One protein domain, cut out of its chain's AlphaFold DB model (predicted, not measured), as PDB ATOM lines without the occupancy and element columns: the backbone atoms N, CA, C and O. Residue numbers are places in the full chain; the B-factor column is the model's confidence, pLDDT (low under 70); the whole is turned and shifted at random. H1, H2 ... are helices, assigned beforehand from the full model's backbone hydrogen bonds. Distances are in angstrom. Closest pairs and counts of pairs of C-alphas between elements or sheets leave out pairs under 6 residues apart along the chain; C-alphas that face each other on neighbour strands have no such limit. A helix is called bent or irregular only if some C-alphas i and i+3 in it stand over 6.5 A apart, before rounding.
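This is residues 40 to 172 of the 172 residues of an uncharacterized protein of Candidatus Saccharibacteria bacterium RIFCSPHIGHO2_01_FULL_46_30 (UniProt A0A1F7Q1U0). Picture a loose, elongated set of crossed helices with long H4 as its core: both arms of bent H1, with H2 and H7, pack on it, and a second long helix, H6, meets it with its last part. H3 lies toward one end of the long axis, H5 and the beginning of H6 toward the other. The printed part has 133 residues with seven named helices, H1 to H7 in order, no named strand, class all helix; the radius of gyration of the C-alphas is 17.6 A, the spans 56 by 30 by 23 A.

Find C-alpha 40 at (66.193, 6.379, 235.515), where H1, residues 40 to 65, begins. By its hydrogen bonds it was assigned as one helix, but it is bent: C-alphas 55 and 58 are 7.6 A apart, giving arms H1a, 40 to 55, 22.2 A, and H1b, 58 to 65. Next come H2, 68 to 78, and H3, 80 to 87. H4, 91 to 118, runs 41.6 A and is irregular, C-alphas 92 and 95 being 7.3 A apart. H5 is 120 to 127, H6 133 to 159, 39.1 A, and H7 164 to 171, ending at C-alpha 171 (47.699, -6.976, 249.902).

Start at the hub, H4. H1a touches it with residues 49 to 53 alone, closest C-alphas Glu 53 and Val 114, 5.8 A; H1b only just touches it, with 3 pairs of C-alphas within 8 A, closest Phe 60 and Met 110, 7.0 A. H2 touches it at Gln 73 and Leu 102, 6.8 A, and H7 at Arg 117 and Phe 171, 5.2 A. H6 touches it with residues 150 to 157 alone, closest Glu 108 and Val 153, 6.4 A, at a steep tilt of 52 degrees, opposite ways. H3 only just touches H2, only at the corner, with 3 pairs. H5 is close but not clearly touching H1a, Ile 45 to Glu 122 being 7.7 A. Each O i to N i+4 pair is within hydrogen-bond range in H1a, H1b, H2, H3, H5, H6 and H7, and 22 of 24 in H4.

Look at Glu 91 and Arg 131: their C-alphas, the two farthest apart, are 57.2 A apart. The printed part has no cut, and its links are tight. Residues 144 to 149, in H6, stand free. The mean pLDDT of the printed part is 89.5; residues 130 to 131 and 133 to 135 are under 70.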
ATOM      1  N   ARG A  40      67.220   7.138 236.250       84.25
ATOM      2  CA  ARG A  40      66.193   6.379 235.515       84.25
ATOM      3  C   ARG A  40      65.731   5.130 236.259       84.25
ATOM      4  O   ARG A  40      64.542   4.820 236.214       84.25
ATOM      5  N   HIS A  41      66.642   4.408 236.905       82.31
ATOM      6  CA  HIS A  41      66.302   3.200 237.652       82.31
ATOM      7  C   HIS A  41      65.448   3.529 238.883       82.31
ATOM      8  O   HIS A  41      64.361   2.978 239.027       82.31
ATOM      9  N   VAL A  42      65.874   4.511 239.683       81.62
ATOM     10  CA  VAL A  42      65.118   5.030 240.833       81.62
ATOM     11  C   VAL A  42      63.751   5.547 240.388       81.62
ATOM     12  O   VAL A  42      62.739   5.168 240.963       81.62
ATOM     13  N   ASN A  43      63.679   6.323 239.303       86.75
ATOM     14  CA  ASN A  43      62.399   6.796 238.769       86.75
ATOM     15  C   ASN A  43      61.481   5.650 238.320       86.75
ATOM     16  O   ASN A  43      60.267   5.753 238.464       86.75
ATOM     17  N   SER A  44      62.042   4.560 237.791       86.00
ATOM     18  CA  SER A  44      61.259   3.381 237.399       86.00
ATOM     19  C   SER A  44      60.678   2.667 238.622       86.00
ATOM     20  O   SER A  44      59.504   2.309 238.605       86.00
ATOM     21  N   ILE A  45      61.468   2.512 239.690       84.56
ATOM     22  CA  ILE A  45      61.012   1.948 240.970       84.56
ATOM     23  C   ILE A  45      59.942   2.848 241.599       84.56
ATOM     24  O   ILE A  45      58.886   2.361 241.989       84.56
ATOM     25  N   ASN A  46      60.167   4.161 241.636       87.44
ATOM     26  CA  ASN A  46      59.214   5.119 242.201       87.44
ATOM     27  C   ASN A  46      57.899   5.146 241.417       87.44
ATOM     28  O   ASN A  46      56.826   5.213 242.007       87.44
ATOM     29  N   SER A  47      57.964   5.073 240.084       91.25
ATOM     30  CA  SER A  47      56.761   4.981 239.255       91.25
ATOM     31  C   SER A  47      56.004   3.682 239.509       91.25
ATOM     32  O   SER A  47      54.778   3.700 239.513       91.25
ATOM     33  N   LEU A  48      56.711   2.567 239.711       89.44
ATOM     34  CA  LEU A  48      56.087   1.286 240.018       89.44
ATOM     35  C   LEU A  48      55.370   1.327 241.376       89.44
ATOM     36  O   LEU A  48      54.211   0.923 241.449       89.44
ATOM     37  N   HIS A  49      56.020   1.871 242.407       92.06
ATOM     38  CA  HIS A  49      55.414   2.089 243.723       92.06
ATOM     39  C   HIS A  49      54.175   2.958 243.630       92.06
ATOM     40  O   HIS A  49      53.111   2.543 244.061       92.06
ATOM     41  N   ARG A  50      54.293   4.129 242.998       93.75
ATOM     42  CA  ARG A  50      53.182   5.068 242.874       93.75
ATOM     43  C   ARG A  50      51.981   4.450 242.162       93.75
ATOM     44  O   ARG A  50      50.861   4.621 242.619       93.75
ATOM     45  N   ASN A  51      52.206   3.730 241.066       94.31
ATOM     46  CA  ASN A  51      51.116   3.077 240.340       94.31
ATOM     47  C   ASN A  51      50.442   1.996 241.194       94.31
ATOM     48  O   ASN A  51      49.228   1.847 241.143       94.31
ATOM     49  N   THR A  52      51.229   1.258 241.977       94.88
ATOM     50  CA  THR A  52      50.713   0.203 242.859       94.88
ATOM     51  C   THR A  52      49.963   0.798 244.045       94.88
ATOM     52  O   THR A  52      48.891   0.321 244.388       94.88
ATOM     53  N   GLU A  53      50.472   1.885 244.622       96.19
ATOM     54  CA  GLU A  53      49.781   2.664 245.648       96.19
ATOM     55  C   GLU A  53      48.443   3.186 245.120       96.19
ATOM     56  O   GLU A  53      47.425   3.024 245.777       96.19
ATOM     57  N   GLU A  54      48.417   3.777 243.921       96.69
ATOM     58  CA  GLU A  54      47.178   4.233 243.279       96.69
ATOM     59  C   GLU A  54      46.192   3.074 243.026       96.69
ATOM     60  O   GLU A  54      44.990   3.274 243.186       96.69
ATOM     61  N   GLU A  55      46.680   1.872 242.687       96.12
ATOM     62  CA  GLU A  55      45.864   0.663 242.483       96.12
ATOM     63  C   GLU A  55      45.185   0.196 243.777       96.12
ATOM     64  O   GLU A  55      43.986  -0.078 243.767       96.12
ATOM     65  N   ILE A  56      45.932   0.125 244.884       97.06
ATOM     66  CA  ILE A  56      45.428  -0.442 246.145       97.06
ATOM     67  C   ILE A  56      44.824   0.600 247.087       97.06
ATOM     68  O   ILE A  56      44.206   0.222 248.077       97.06
ATOM     69  N   ARG A  57      44.977   1.906 246.814       97.12
ATOM     70  CA  ARG A  57      44.626   2.980 247.763       97.12
ATOM     71  C   ARG A  57      43.218   2.849 248.320       97.12
ATOM     72  O   ARG A  57      43.032   2.938 249.523       97.12
ATOM     73  N   THR A  58      42.231   2.652 247.451       97.06
ATOM     74  CA  THR A  58      40.830   2.585 247.881       97.06
ATOM     75  C   THR A  58      40.573   1.379 248.780       97.06
ATOM     76  O   THR A  58      39.926   1.525 249.809       97.06
ATOM     77  N   GLU A  59      41.094   0.207 248.416       97.25
ATOM     78  CA  GLU A  59      40.988  -1.012 249.225       97.25
ATOM     79  C   GLU A  59      41.698  -0.848 250.572       97.25
ATOM     80  O   GLU A  59      41.126  -1.153 251.617       97.25
ATOM     81  N   PHE A  60      42.898  -0.268 250.556       97.81
ATOM     82  CA  PHE A  60      43.661   0.044 251.755       97.81
ATOM     83  C   PHE A  60      42.944   1.029 252.676       97.81
ATOM     84  O   PHE A  60      42.905   0.804 253.880       97.81
ATOM     85  N   ASP A  61      42.355   2.098 252.144       96.75
ATOM     86  CA  ASP A  61      41.642   3.085 252.958       96.75
ATOM     87  C   ASP A  61      40.438   2.453 253.676       96.75
ATOM     88  O   ASP A  61      40.182   2.770 254.843       96.75
ATOM     89  N   PHE A  62      39.734   1.523 253.017       97.00
ATOM     90  CA  PHE A  62      38.683   0.731 253.659       97.00
ATOM     91  C   PHE A  62      39.254  -0.189 254.736       97.00
ATOM     92  O   PHE A  62      38.790  -0.127 255.871       97.00
ATOM     93  N   TRP A  63      40.278  -0.982 254.408       96.31
ATOM     94  CA  TRP A  63      40.917  -1.904 255.349       96.31
ATOM     95  C   TRP A  63      41.444  -1.182 256.597       96.31
ATOM     96  O   TRP A  63      41.173  -1.599 257.716       96.31
ATOM     97  N   TRP A  64      42.128  -0.049 256.419       96.56
ATOM     98  CA  TRP A  64      42.673   0.763 257.508       96.56
ATOM     99  C   TRP A  64      41.579   1.290 258.441       96.56
ATOM    100  O   TRP A  64      41.736   1.282 259.663       96.56
ATOM    101  N   SER A  65      40.463   1.736 257.862       94.25
ATOM    102  CA  SER A  65      39.345   2.317 258.609       94.25
ATOM    103  C   SER A  65      38.495   1.269 259.340       94.25
ATOM    104  O   SER A  65      37.805   1.625 260.293       94.25
ATOM    105  N   ASP A  66      38.534   0.001 258.918       92.56
ATOM    106  CA  ASP A  66      37.675  -1.074 259.445       92.56
ATOM    107  C   ASP A  66      38.153  -1.659 260.790       92.56
ATOM    108  O   ASP A  66      37.445  -2.418 261.444       92.56
ATOM    109  N   GLY A  67      39.342  -1.276 261.256       89.69
ATOM    110  CA  GLY A  67      39.891  -1.781 262.518       89.69
ATOM    111  C   GLY A  67      41.237  -1.166 262.892       89.69
ATOM    112  O   GLY A  67      41.303  -0.476 263.912       89.69
ATOM    113  N   PRO A  68      42.279  -1.313 262.051       93.62
ATOM    114  CA  PRO A  68      43.651  -0.921 262.373       93.62
ATOM    115  C   PRO A  68      43.796   0.519 262.876       93.62
ATOM    116  O   PRO A  68      44.539   0.772 263.823       93.62
ATOM    117  N   ALA A  69      43.060   1.473 262.296       93.94
ATOM    118  CA  ALA A  69      43.072   2.862 262.751       93.94
ATOM    119  C   ALA A  69      42.651   3.013 264.225       93.94
ATOM    120  O   ALA A  69      43.272   3.778 264.966       93.94
ATOM    121  N   ASN A  70      41.630   2.267 264.660       93.69
ATOM    122  CA  ASN A  70      41.139   2.304 266.037       93.69
ATOM    123  C   ASN A  70      42.154   1.675 266.998       93.69
ATOM    124  O   ASN A  70      42.420   2.246 268.056       93.69
ATOM    125  N   ASP A  71      42.775   0.559 266.608       93.44
ATOM    126  CA  ASP A  71      43.788  -0.124 267.421       93.44
ATOM    127  C   ASP A  71      45.028   0.752 267.638       93.44
ATOM    128  O   ASP A  71      45.546   0.857 268.757       93.44
ATOM    129  N   VAL A  72      45.474   1.446 266.584       94.38
ATOM    130  CA  VAL A  72      46.582   2.405 266.668       94.38
ATOM    131  C   VAL A  72      46.191   3.590 267.539       94.38
ATOM    132  O   VAL A  72      46.975   3.991 268.398       94.38
ATOM    133  N   GLN A  73      44.989   4.144 267.366       93.69
ATOM    134  CA  GLN A  73      44.518   5.259 268.185       93.69
ATOM    135  C   GLN A  73      44.461   4.879 269.670       93.69
ATOM    136  O   GLN A  73      44.960   5.624 270.516       93.69
ATOM    137  N   GLU A  74      43.917   3.707 270.002       93.12
ATOM    138  CA  GLU A  74      43.869   3.201 271.374       93.12
ATOM    139  C   GLU A  74      45.282   2.952 271.932       93.12
ATOM    140  O   GLU A  74      45.582   3.320 273.071       93.12
ATOM    141  N   SER A  75      46.184   2.384 271.125       93.31
ATOM    142  CA  SER A  75      47.591   2.190 271.498       93.31
ATOM    143  C   SER A  75      48.292   3.519 271.798       93.31
ATOM    144  O   SER A  75      48.957   3.653 272.825       93.31
ATOM    145  N   LEU A  76      48.103   4.542 270.959       92.12
ATOM    146  CA  LEU A  76      48.678   5.875 271.166       92.12
ATOM    147  C   LEU A  76      48.151   6.535 272.444       92.12
ATOM    148  O   LEU A  76      48.923   7.112 273.204       92.12
ATOM    149  N   LEU A  77      46.849   6.423 272.711       90.81
ATOM    150  CA  LEU A  77      46.226   6.998 273.905       90.81
ATOM    151  C   LEU A  77      46.632   6.289 275.202       90.81
ATOM    152  O   LEU A  77      46.517   6.874 276.281       90.81
ATOM    153  N   THR A  78      47.094   5.041 275.117       91.56
ATOM    154  CA  THR A  78      47.526   4.244 276.272       91.56
ATOM    155  C   THR A  78      49.042   4.252 276.485       91.56
ATOM    156  O   THR A  78      49.490   3.935 277.587       91.56
ATOM    157  N   ASP A  79      49.826   4.680 275.491       92.06
ATOM    158  CA  ASP A  79      51.281   4.802 275.576       92.06
ATOM    159  C   ASP A  79      51.697   5.921 276.557       92.06
ATOM    160  O   ASP A  79      51.373   7.094 276.332       92.06
ATOM    161  N   PRO A  80      52.443   5.603 277.636       91.19
ATOM    162  CA  PRO A  80      52.893   6.588 278.616       91.19
ATOM    163  C   PRO A  80      53.677   7.752 278.002       91.19
ATOM    164  O   PRO A  80      53.474   8.896 278.399       91.19
ATOM    165  N   ILE A  81      54.531   7.476 277.012       90.12
ATOM    166  CA  ILE A  81      55.389   8.478 276.373       90.12
ATOM    167  C   ILE A  81      54.531   9.446 275.559       90.12
ATOM    168  O   ILE A  81      54.689  10.662 275.659       90.12
ATOM    169  N   VAL A  82      53.586   8.917 274.779       89.19
ATOM    170  CA  VAL A  82      52.671   9.741 273.974       89.19
ATOM    171  C   VAL A  82      51.770  10.571 274.885       89.19
ATOM    172  O   VAL A  82      51.573  11.758 274.635       89.19
ATOM    173  N   ARG A  83      51.272   9.999 275.987       89.06
ATOM    174  CA  ARG A  83      50.465  10.737 276.970       89.06
ATOM    175  C   ARG A  83      51.232  11.876 277.631       89.06
ATOM    176  O   ARG A  83      50.661  12.950 277.805       89.06
ATOM    177  N   GLU A  84      52.491  11.664 278.006       90.50
ATOM    178  CA  GLU A  84      53.346  12.728 278.546       90.50
ATOM    179  C   GLU A  84      53.562  13.845 277.519       90.50
ATOM    180  O   GLU A  84      53.465  15.023 277.857       90.50
ATOM    181  N   GLN A  85      53.782  13.494 276.250       88.88
ATOM    182  CA  GLN A  85      53.932  14.476 275.174       88.88
ATOM    183  C   GLN A  85      52.637  15.251 274.901       88.88
ATOM    184  O   GLN A  85      52.686  16.466 274.722       88.88
ATOM    185  N   LEU A  86      51.477  14.588 274.917       88.38
ATOM    186  CA  LEU A  86      50.176  15.233 274.713       88.38
ATOM    187  C   LEU A  86      49.843  16.242 275.817       88.38
ATOM    188  O   LEU A  86      49.228  17.261 275.526       88.38
ATOM    189  N   GLN A  87      50.302  16.024 277.055       89.12
ATOM    190  CA  GLN A  87      50.138  16.997 278.146       89.12
ATOM    191  C   GLN A  87      50.899  18.310 277.910       89.12
ATOM    192  O   GLN A  87      50.549  19.333 278.497       89.12
ATOM    193  N   LEU A  88      51.932  18.300 277.061       91.06
ATOM    194  CA  LEU A  88      52.659  19.507 276.654       91.06
ATOM    195  C   LEU A  88      51.937  20.273 275.532       91.06
ATOM    196  O   LEU A  88      52.290  21.418 275.246       91.06
ATOM    197  N   VAL A  89      50.947  19.650 274.888       90.38
ATOM    198  CA  VAL A  89      50.157  20.223 273.795       90.38
ATOM    199  C   VAL A  89      48.875  20.842 274.373       90.38
ATOM    200  O   VAL A  89      48.208  20.194 275.185       90.38
ATOM    201  N   PRO A  90      48.490  22.070 273.965       94.19
ATOM    202  CA  PRO A  90      47.208  22.659 274.354       94.19
ATOM    203  C   PRO A  90      46.045  21.707 274.062       94.19
ATOM    204  O   PRO A  90      46.030  21.094 272.996       94.19
ATOM    205  N   GLU A  91      45.065  21.605 274.966       90.25
ATOM    206  CA  GLU A  91      43.930  20.667 274.837       90.25
ATOM    207  C   GLU A  91      43.229  20.783 273.472       90.25
ATOM    208  O   GLU A  91      42.932  19.781 272.832       90.25
ATOM    209  N   GLU A  92      43.089  22.012 272.971       91.94
ATOM    210  CA  GLU A  92      42.515  22.366 271.664       91.94
ATOM    211  C   GLU A  92      43.220  21.702 270.465       91.94
ATOM    212  O   GLU A  92      42.648  21.581 269.383       91.94
ATOM    213  N   MET A  93      44.491  21.326 270.631       92.44
ATOM    214  CA  MET A  93      45.367  20.800 269.583       92.44
ATOM    215  C   MET A  93      45.691  19.311 269.760       92.44
ATOM    216  O   MET A  93      46.333  18.730 268.883       92.44
ATOM    217  N   GLN A  94      45.272  18.680 270.860       89.44
ATOM    218  CA  GLN A  94      45.606  17.280 271.145       89.44
ATOM    219  C   GLN A  94      45.002  16.323 270.109       89.44
ATOM    220  O   GLN A  94      45.707  15.452 269.602       89.44
ATOM    221  N   ASP A  95      43.749  16.548 269.703       89.50
ATOM    222  CA  ASP A  95      43.094  15.751 268.656       89.50
ATOM    223  C   ASP A  95      43.829  15.857 267.313       89.50
ATOM    224  O   ASP A  95      44.004  14.864 266.601       89.50
ATOM    225  N   ALA A  96      44.321  17.053 266.977       90.50
ATOM    226  CA  ALA A  96      45.106  17.277 265.767       90.50
ATOM    227  C   ALA A  96      46.474  16.577 265.840       90.50
ATOM    228  O   ALA A  96      46.925  16.010 264.844       90.50
ATOM    229  N   ALA A  97      47.115  16.568 267.012       90.00
ATOM    230  CA  ALA A  97      48.375  15.860 267.230       90.00
ATOM    231  C   ALA A  97      48.204  14.339 267.075       90.00
ATOM    232  O   ALA A  97      48.977  13.706 266.354       90.00
ATOM    233  N   ILE A  98      47.156  13.761 267.670       90.94
ATOM    234  CA  ILE A  98      46.827  12.334 267.519       90.94
ATOM    235  C   ILE A  98      46.504  12.010 266.059       90.94
ATOM    236  O   ILE A  98      47.030  11.043 265.514       90.94
ATOM    237  N   SER A  99      45.699  12.846 265.401       91.81
ATOM    238  CA  SER A  99      45.359  12.671 263.984       91.81
ATOM    239  C   SER A  99      46.603  12.685 263.096       91.81
ATOM    240  O   SER A  99      46.720  11.877 262.179       91.81
ATOM    241  N   SER A 100      47.571  13.559 263.387       92.56
ATOM    242  CA  SER A 100      48.842  13.598 262.660       92.56
ATOM    243  C   SER A 100      49.640  12.304 262.824       92.56
ATOM    244  O   SER A 100      50.214  11.824 261.848       92.56
ATOM    245  N   LEU A 101      49.676  11.734 264.032       92.25
ATOM    246  CA  LEU A 101      50.337  10.451 264.280       92.25
ATOM    247  C   LEU A 101      49.618   9.315 263.547       92.25
ATOM    248  O   LEU A 101      50.270   8.513 262.884       92.25
ATOM    249  N   LEU A 102      48.285   9.276 263.590       94.25
ATOM    250  CA  LEU A 102      47.493   8.279 262.862       94.25
ATOM    251  C   LEU A 102      47.778   8.306 261.357       94.25
ATOM    252  O   LEU A 102      47.967   7.253 260.757       94.25
ATOM    253  N   VAL A 103      47.876   9.497 260.759       95.06
ATOM    254  CA  VAL A 103      48.229   9.661 259.338       95.06
ATOM    255  C   VAL A 103      49.644   9.156 259.042       95.06
ATOM    256  O   VAL A 103      49.885   8.581 257.979       95.06
ATOM    257  N   GLU A 104      50.593   9.343 259.963       94.81
ATOM    258  CA  GLU A 104      51.943   8.795 259.820       94.81
ATOM    259  C   GLU A 104      51.917   7.262 259.806       94.81
ATOM    260  O   GLU A 104      52.474   6.649 258.897       94.81
ATOM    261  N   PHE A 105      51.214   6.637 260.754       95.62
ATOM    262  CA  PHE A 105      51.064   5.181 260.797       95.62
ATOM    263  C   PHE A 105      50.320   4.629 259.581       95.62
ATOM    264  O   PHE A 105      50.740   3.618 259.024       95.62
ATOM    265  N   GLN A 106      49.280   5.323 259.118       96.94
ATOM    266  CA  GLN A 106      48.564   4.968 257.896       96.94
ATOM    267  C   GLN A 106      49.499   4.976 256.682       96.94
ATOM    268  O   GLN A 106      49.455   4.065 255.858       96.94
ATOM    269  N   ARG A 107      50.376   5.983 256.569       96.44
ATOM    270  CA  ARG A 107      51.357   6.064 255.479       96.44
ATOM    271  C   ARG A 107      52.359   4.910 255.529       96.44
ATOM    272  O   ARG A 107      52.675   4.349 254.485       96.44
ATOM    273  N   GLU A 108      52.850   4.564 256.713       96.38
ATOM    274  CA  GLU A 108      53.789   3.451 256.899       96.38
ATOM    275  C   GLU A 108      53.138   2.098 256.568       96.38
ATOM    276  O   GLU A 108      53.733   1.262 255.888       96.38
ATOM    277  N   ALA A 109      51.882   1.906 256.977       96.88
ATOM    278  CA  ALA A 109      51.094   0.730 256.628       96.88
ATOM    279  C   ALA A 109      50.816   0.650 255.116       96.88
ATOM    280  O   ALA A 109      50.984  -0.417 254.529       96.88
ATOM    281  N   MET A 110      50.481   1.771 254.465       97.50
ATOM    282  CA  MET A 110      50.318   1.837 253.006       97.50
ATOM    283  C   MET A 110      51.612   1.449 252.297       97.50
ATOM    284  O   MET A 110      51.598   0.654 251.363       97.50
ATOM    285  N   HIS A 111      52.744   1.991 252.747       94.88
ATOM    286  CA  HIS A 111      54.048   1.666 252.181       94.88
ATOM    287  C   HIS A 111      54.315   0.157 252.255       94.88
ATOM    288  O   HIS A 111      54.676  -0.456 251.250       94.88
ATOM    289  N   LEU A 112      54.049  -0.468 253.404       95.62
ATOM    290  CA  LEU A 112      54.196  -1.911 253.565       95.62
ATOM    291  C   LEU A 112      53.224  -2.715 252.682       95.62
ATOM    292  O   LEU A 112      53.632  -3.702 252.073       95.62
ATOM    293  N   ALA A 113      51.971  -2.271 252.555       96.25
ATOM    294  CA  ALA A 113      50.970  -2.893 251.689       96.25
ATOM    295  C   ALA A 113      51.382  -2.841 250.208       96.25
ATOM    296  O   ALA A 113      51.264  -3.834 249.491       96.25
ATOM    297  N   VAL A 114      51.950  -1.717 249.758       95.56
ATOM    298  CA  VAL A 114      52.521  -1.594 248.409       95.56
ATOM    299  C   VAL A 114      53.645  -2.608 248.204       95.56
ATOM    300  O   VAL A 114      53.675  -3.277 247.172       95.56
ATOM    301  N   HIS A 115      54.540  -2.779 249.179       93.19
ATOM    302  CA  HIS A 115      55.599  -3.786 249.088       93.19
ATOM    303  C   HIS A 115      55.062  -5.212 249.016       93.19
ATOM    304  O   HIS A 115      55.530  -5.995 248.187       93.19
ATOM    305  N   ALA A 116      54.062  -5.541 249.837       93.06
ATOM    306  CA  ALA A 116      53.392  -6.834 249.775       93.06
ATOM    307  C   ALA A 116      52.823  -7.084 248.369       93.06
ATOM    308  O   ALA A 116      53.140  -8.104 247.753       93.06
ATOM    309  N   ARG A 117      52.116  -6.092 247.810       94.75
ATOM    310  CA  ARG A 117      51.519  -6.147 246.468       94.75
ATOM    311  C   ARG A 117      52.536  -6.276 245.344       94.75
ATOM    312  O   ARG A 117      52.291  -6.930 244.328       94.75
ATOM    313  N   LEU A 118      53.684  -5.621 245.486       91.44
ATOM    314  CA  LEU A 118      54.760  -5.723 244.509       91.44
ATOM    315  C   LEU A 118      55.429  -7.097 244.539       91.44
ATOM    316  O   LEU A 118      55.849  -7.582 243.482       91.44
ATOM    317  N   GLY A 119      55.514  -7.733 245.707       86.06
ATOM    318  CA  GLY A 119      56.076  -9.066 245.881       86.06
ATOM    319  C   GLY A 119      57.429  -9.224 245.177       86.06
ATOM    320  O   GLY A 119      58.382  -8.483 245.408       86.06
ATOM    321  N   SER A 120      57.523 -10.184 244.253       77.06
ATOM    322  CA  SER A 120      58.764 -10.460 243.510       77.06
ATOM    323  C   SER A 120      59.118  -9.424 242.432       77.06
ATOM    324  O   SER A 120      60.234  -9.451 241.912       77.06
ATOM    325  N   ARG A 121      58.225  -8.482 242.095       81.31
ATOM    326  CA  ARG A 121      58.458  -7.501 241.014       81.31
ATOM    327  C   ARG A 121      59.600  -6.538 241.344       81.31
ATOM    328  O   ARG A 121      60.321  -6.118 240.438       81.31
ATOM    329  N   GLU A 122      59.799  -6.225 242.623       77.38
ATOM    330  CA  GLU A 122      60.957  -5.445 243.074       77.38
ATOM    331  C   GLU A 122      62.249  -6.238 242.908       77.38
ATOM    332  O   GLU A 122      63.193  -5.768 242.272       77.38
ATOM    333  N   ALA A 123      62.264  -7.489 243.381       75.25
ATOM    334  CA  ALA A 123      63.398  -8.398 243.223       75.25
ATOM    335  C   ALA A 123      63.797  -8.568 241.743       75.25
ATOM    336  O   ALA A 123      64.985  -8.548 241.408       75.25
ATOM    337  N   ASP A 124      62.817  -8.637 240.840       80.25
ATOM    338  CA  ASP A 124      63.039  -8.689 239.395       80.25
ATOM    339  C   ASP A 124      63.687  -7.412 238.846       80.25
ATOM    340  O   ASP A 124      64.560  -7.490 237.973       80.25
ATOM    341  N   LEU A 125      63.307  -6.232 239.340       73.94
ATOM    342  CA  LEU A 125      63.972  -4.973 238.993       73.94
ATOM    343  C   LEU A 125      65.411  -4.939 239.518       73.94
ATOM    344  O   LEU A 125      66.313  -4.529 238.781       73.94
ATOM    345  N   HIS A 126      65.653  -5.450 240.725       71.94
ATOM    346  CA  HIS A 126      66.994  -5.551 241.306       71.94
ATOM    347  C   HIS A 126      67.893  -6.532 240.544       71.94
ATOM    348  O   HIS A 126      69.081  -6.270 240.345       71.94
ATOM    349  N   SER A 127      67.336  -7.631 240.027       74.12
ATOM    350  CA  SER A 127      68.084  -8.590 239.200       74.12
ATOM    351  C   SER A 127      68.640  -7.965 237.909       74.12
ATOM    352  O   SER A 127      69.646  -8.429 237.364       74.12
ATOM    353  N   LYS A 128      68.017  -6.873 237.441       74.75
ATOM    354  CA  LYS A 128      68.394  -6.123 236.233       74.75
ATOM    355  C   LYS A 128      69.412  -5.014 236.506       74.75
ATOM    356  O   LYS A 128      69.752  -4.272 235.582       74.75
ATOM    357  N   LEU A 129      69.922  -4.907 237.739       71.62
ATOM    358  CA  LEU A 129      70.966  -3.947 238.075       71.62
ATOM    359  C   LEU A 129      72.223  -4.164 237.210       71.62
ATOM    360  O   LEU A 129      72.623  -5.298 236.921       71.62
ATOM    361  N   PRO A 130      72.884  -3.076 236.790       68.94
ATOM    362  CA  PRO A 130      74.031  -3.154 235.904       68.94
ATOM    363  C   PRO A 130      75.199  -3.870 236.584       68.94
ATOM    364  O   PRO A 130      75.491  -3.667 237.759       68.94
ATOM    365  N   ARG A 131      75.946  -4.665 235.812       69.06
ATOM    366  CA  ARG A 131      77.117  -5.427 236.295       69.06
ATOM    367  C   ARG A 131      78.361  -4.565 236.561       69.06
ATOM    368  O   ARG A 131      79.444  -5.095 236.796       69.06
ATOM    369  N   ILE A 132      78.225  -3.241 236.519       72.69
ATOM    370  CA  ILE A 132      79.309  -2.306 236.825       72.69
ATOM    371  C   ILE A 132      79.539  -2.354 238.337       72.69
ATOM    372  O   ILE A 132      78.694  -1.898 239.100       72.69
ATOM    373  N   ARG A 133      80.680  -2.908 238.767       67.06
ATOM    374  CA  ARG A 133      80.969  -3.251 240.173       67.06
ATOM    375  C   ARG A 133      80.698  -2.111 241.163       67.06
ATOM    376  O   ARG A 133      80.085  -2.360 242.193       67.06
ATOM    377  N   GLY A 134      81.103  -0.881 240.834       68.00
ATOM    378  CA  GLY A 134      80.891   0.286 241.703       68.00
ATOM    379  C   GLY A 134      79.421   0.692 241.828       68.00
ATOM    380  O   GLY A 134      78.925   0.885 242.929       68.00
ATOM    381  N   LEU A 135      78.694   0.745 240.710       68.75
ATOM    382  CA  LEU A 135      77.276   1.109 240.712       68.75
ATOM    383  C   LEU A 135      76.396   0.028 241.339       68.75
ATOM    384  O   LEU A 135      75.456   0.333 242.064       68.75
ATOM    385  N   ARG A 136      76.719  -1.236 241.071       74.00
ATOM    386  CA  ARG A 136      76.014  -2.361 241.672       74.00
ATOM    387  C   ARG A 136      76.117  -2.323 243.192       74.00
ATOM    388  O   ARG A 136      75.112  -2.563 243.836       74.00
ATOM    389  N   SER A 137      77.290  -1.992 243.740       77.06
ATOM    390  CA  SER A 137      77.474  -1.847 245.190       77.06
ATOM    391  C   SER A 137      76.553  -0.772 245.760       77.06
ATOM    392  O   SER A 137      75.746  -1.077 246.618       77.06
ATOM    393  N   VAL A 138      76.585   0.445 245.205       75.38
ATOM    394  CA  VAL A 138      75.768   1.565 245.707       75.38
ATOM    395  C   VAL A 138      74.269   1.253 245.660       75.38
ATOM    396  O   VAL A 138      73.538   1.573 246.591       75.38
ATOM    397  N   MET A 139      73.799   0.625 244.581       76.19
ATOM    398  CA  MET A 139      72.384   0.257 244.442       76.19
ATOM    399  C   MET A 139      71.988  -0.898 245.374       76.19
ATOM    400  O   MET A 139      70.853  -0.933 245.839       76.19
ATOM    401  N   LEU A 140      72.904  -1.832 245.654       80.06
ATOM    402  CA  LEU A 140      72.678  -2.895 246.638       80.06
ATOM    403  C   LEU A 140      72.640  -2.334 248.061       80.06
ATOM    404  O   LEU A 140      71.728  -2.682 248.797       80.06
ATOM    405  N   ASP A 141      73.541  -1.414 248.411       82.75
ATOM    406  CA  ASP A 141      73.543  -0.759 249.724       82.75
ATOM    407  C   ASP A 141      72.225   0.003 249.958       82.75
ATOM    408  O   ASP A 141      71.640  -0.061 251.037       82.75
ATOM    409  N   GLN A 142      71.709   0.688 248.927       79.06
ATOM    410  CA  GLN A 142      70.395   1.341 248.986       79.06
ATOM    411  C   GLN A 142      69.256   0.340 249.195       79.06
ATOM    412  O   GLN A 142      68.345   0.604 249.974       79.06
ATOM    413  N   TYR A 143      69.315  -0.812 248.529       81.31
ATOM    414  CA  TYR A 143      68.319  -1.865 248.690       81.31
ATOM    415  C   TYR A 143      68.364  -2.510 250.081       81.31
ATOM    416  O   TYR A 143      67.326  -2.700 250.705       81.31
ATOM    417  N   GLU A 144      69.552  -2.821 250.596       84.81
ATOM    418  CA  GLU A 144      69.719  -3.351 251.953       84.81
ATOM    419  C   GLU A 144      69.248  -2.344 253.011       84.81
ATOM    420  O   GLU A 144      68.592  -2.720 253.989       84.81
ATOM    421  N   GLY A 145      69.514  -1.053 252.782       86.56
ATOM    422  CA  GLY A 145      68.958   0.041 253.574       86.56
ATOM    423  C   GLY A 145      67.429   0.040 253.559       86.56
ATOM    424  O   GLY A 145      66.811   0.073 254.621       86.56
ATOM    425  N   HIS A 146      66.825  -0.098 252.377       85.81
ATOM    426  CA  HIS A 146      65.371  -0.172 252.210       85.81
ATOM    427  C   HIS A 146      64.754  -1.382 252.924       85.81
ATOM    428  O   HIS A 146      63.770  -1.258 253.644       85.81
ATOM    429  N   GLN A 147      65.367  -2.562 252.813       87.31
ATOM    430  CA  GLN A 147      64.910  -3.761 253.528       87.31
ATOM    431  C   GLN A 147      64.985  -3.591 255.051       87.31
ATOM    432  O   GLN A 147      64.097  -4.037 255.782       87.31
ATOM    433  N   SER A 148      66.025  -2.911 255.536       91.06
ATOM    434  CA  SER A 148      66.169  -2.575 256.955       91.06
ATOM    435  C   SER A 148      65.093  -1.584 257.411       91.06
ATOM    436  O   SER A 148      64.544  -1.729 258.504       91.06
ATOM    437  N   GLU A 149      64.749  -0.609 256.568       90.88
ATOM    438  CA  GLU A 149      63.649   0.323 256.810       90.88
ATOM    439  C   GLU A 149      62.301  -0.399 256.876       90.88
ATOM    440  O   GLU A 149      61.570  -0.211 257.846       90.88
ATOM    441  N   LEU A 150      62.005  -1.304 255.938       92.12
ATOM    442  CA  LEU A 150      60.774  -2.102 255.978       92.12
ATOM    443  C   LEU A 150      60.680  -2.954 257.239       92.12
ATOM    444  O   LEU A 150      59.604  -3.093 257.816       92.12
ATOM    445  N   LYS A 151      61.796  -3.521 257.703       94.50
ATOM    446  CA  LYS A 151      61.823  -4.236 258.981       94.50
ATOM    447  C   LYS A 151      61.459  -3.309 260.148       94.50
ATOM    448  O   LYS A 151      60.611  -3.673 260.956       94.50
ATOM    449  N   ARG A 152      62.033  -2.103 260.193       95.62
ATOM    450  CA  ARG A 152      61.706  -1.093 261.211       95.62
ATOM    451  C   ARG A 152      60.229  -0.693 261.158       95.62
ATOM    452  O   ARG A 152      59.609  -0.522 262.199       95.62
ATOM    453  N   VAL A 153      59.665  -0.544 259.960       95.31
ATOM    454  CA  VAL A 153      58.243  -0.219 259.771       95.31
ATOM    455  C   VAL A 153      57.346  -1.330 260.312       95.31
ATOM    456  O   VAL A 153      56.413  -1.034 261.056       95.31
ATOM    457  N   ARG A 154      57.657  -2.600 260.022       96.44
ATOM    458  CA  ARG A 154      56.933  -3.753 260.589       96.44
ATOM    459  C   ARG A 154      56.954  -3.740 262.114       96.44
ATOM    460  O   ARG A 154      55.907  -3.868 262.733       96.44
ATOM    461  N   GLU A 155      58.128  -3.543 262.713       96.25
ATOM    462  CA  GLU A 155      58.282  -3.459 264.173       96.25
ATOM    463  C   GLU A 155      57.447  -2.305 264.752       96.25
ATOM    464  O   GLU A 155      56.659  -2.511 265.673       96.25
ATOM    465  N   LYS A 156      57.532  -1.116 264.145       94.44
ATOM    466  CA  LYS A 156      56.788   0.083 264.558       94.44
ATOM    467  C   LYS A 156      55.267  -0.119 264.488       94.44
ATOM    468  O   LYS A 156      54.550   0.321 265.381       94.44
ATOM    469  N   LEU A 157      54.763  -0.757 263.430       95.25
ATOM    470  CA  LEU A 157      53.336  -1.058 263.262       95.25
ATOM    471  C   LEU A 157      52.863  -2.118 264.263       95.25
ATOM    472  O   LEU A 157      51.821  -1.948 264.897       95.25
ATOM    473  N   PHE A 158      53.667  -3.161 264.466       94.75
ATOM    474  CA  PHE A 158      53.392  -4.217 265.433       94.75
ATOM    475  C   PHE A 158      53.313  -3.684 266.873       94.75
ATOM    476  O   PHE A 158      52.382  -4.011 267.607       94.75
ATOM    477  N   GLU A 159      54.228  -2.795 267.273       93.38
ATOM    478  CA  GLU A 159      54.184  -2.111 268.578       93.38
ATOM    479  C   GLU A 159      52.887  -1.312 268.784       93.38
ATOM    480  O   GLU A 159      52.423  -1.133 269.914       93.38
ATOM    481  N   ARG A 160      52.261  -0.862 267.691       92.62
ATOM    482  CA  ARG A 160      50.959  -0.183 267.698       92.62
ATOM    483  C   ARG A 160      49.767  -1.105 267.477       92.62
ATOM    484  O   ARG A 160      48.686  -0.608 267.192       92.62
ATOM    485  N   LYS A 161      49.945  -2.412 267.692       93.12
ATOM    486  CA  LYS A 161      48.905  -3.448 267.593       93.12
ATOM    487  C   LYS A 161      48.318  -3.634 266.190       93.12
ATOM    488  O   LYS A 161      47.275  -4.264 266.060       93.12
ATOM    489  N   VAL A 162      48.977  -3.143 265.143       94.38
ATOM    490  CA  VAL A 162      48.579  -3.469 263.768       94.38
ATOM    491  C   VAL A 162      48.982  -4.916 263.480       94.38
ATOM    492  O   VAL A 162      50.146  -5.276 263.678       94.38
ATOM    493  N   ASP A 163      48.050  -5.738 262.991       94.94
ATOM    494  CA  ASP A 163      48.366  -7.084 262.501       94.94
ATOM    495  C   ASP A 163      49.102  -6.985 261.156       94.94
ATOM    496  O   ASP A 163      48.519  -6.864 260.075       94.94
ATOM    497  N   VAL A 164      50.430  -6.982 261.247       95.38
ATOM    498  CA  VAL A 164      51.331  -6.874 260.098       95.38
ATOM    499  C   VAL A 164      51.212  -8.092 259.176       95.38
ATOM    500  O   VAL A 164      51.293  -7.939 257.959       95.38
ATOM    501  N   GLU A 165      51.004  -9.289 259.730       95.06
ATOM    502  CA  GLU A 165      50.892 -10.508 258.926       95.06
ATOM    503  C   GLU A 165      49.585 -10.532 258.133       95.06
ATOM    504  O   GLU A 165      49.565 -10.985 256.986       95.06
ATOM    505  N   GLU A 166      48.491 -10.059 258.731       95.69
ATOM    506  CA  GLU A 166      47.223  -9.878 258.033       95.69
ATOM    507  C   GLU A 166      47.340  -8.827 256.930       95.69
ATOM    508  O   GLU A 166      46.932  -9.111 255.804       95.69
ATOM    509  N   LEU A 167      47.945  -7.667 257.212       95.50
ATOM    510  CA  LEU A 167      48.174  -6.613 256.220       95.50
ATOM    511  C   LEU A 167      48.930  -7.156 255.006       95.50
ATOM    512  O   LEU A 167      48.476  -7.027 253.869       95.50
ATOM    513  N   GLU A 168      50.073  -7.804 255.227       94.94
ATOM    514  CA  GLU A 168      50.881  -8.330 254.127       94.94
ATOM    515  C   GLU A 168      50.152  -9.441 253.362       94.94
ATOM    516  O   GLU A 168      50.270  -9.521 252.144       94.94
ATOM    517  N   ARG A 169      49.357 -10.276 254.042       95.44
ATOM    518  CA  ARG A 169      48.559 -11.328 253.393       95.44
ATOM    519  C   ARG A 169      47.389 -10.770 252.587       95.44
ATOM    520  O   ARG A 169      47.036 -11.361 251.574       95.44
ATOM    521  N   HIS A 170      46.772  -9.689 253.052       95.50
ATOM    522  CA  HIS A 170      45.635  -9.061 252.389       95.50
ATOM    523  C   HIS A 170      46.057  -8.399 251.073       95.50
ATOM    524  O   HIS A 170      45.341  -8.509 250.082       95.50
ATOM    525  N   PHE A 171      47.235  -7.762 251.050       95.25
ATOM    526  CA  PHE A 171      47.699  -6.976 249.902       95.25
ATOM    527  C   PHE A 171      48.706  -7.684 248.978       95.25
ATOM    528  O   PHE A 171      49.022  -7.123 247.930       95.25
ATOM    529  N   ALA A 172      49.200  -8.883 249.315       91.19
ATOM    530  CA  ALA A 172      50.065  -9.694 248.438       91.19
ATOM    531  C   ALA A 172      49.301 -10.316 247.252       91.19
ATOM    532  O   ALA A 172      49.700 -10.065 246.086       91.19
TER     533      ALA A 172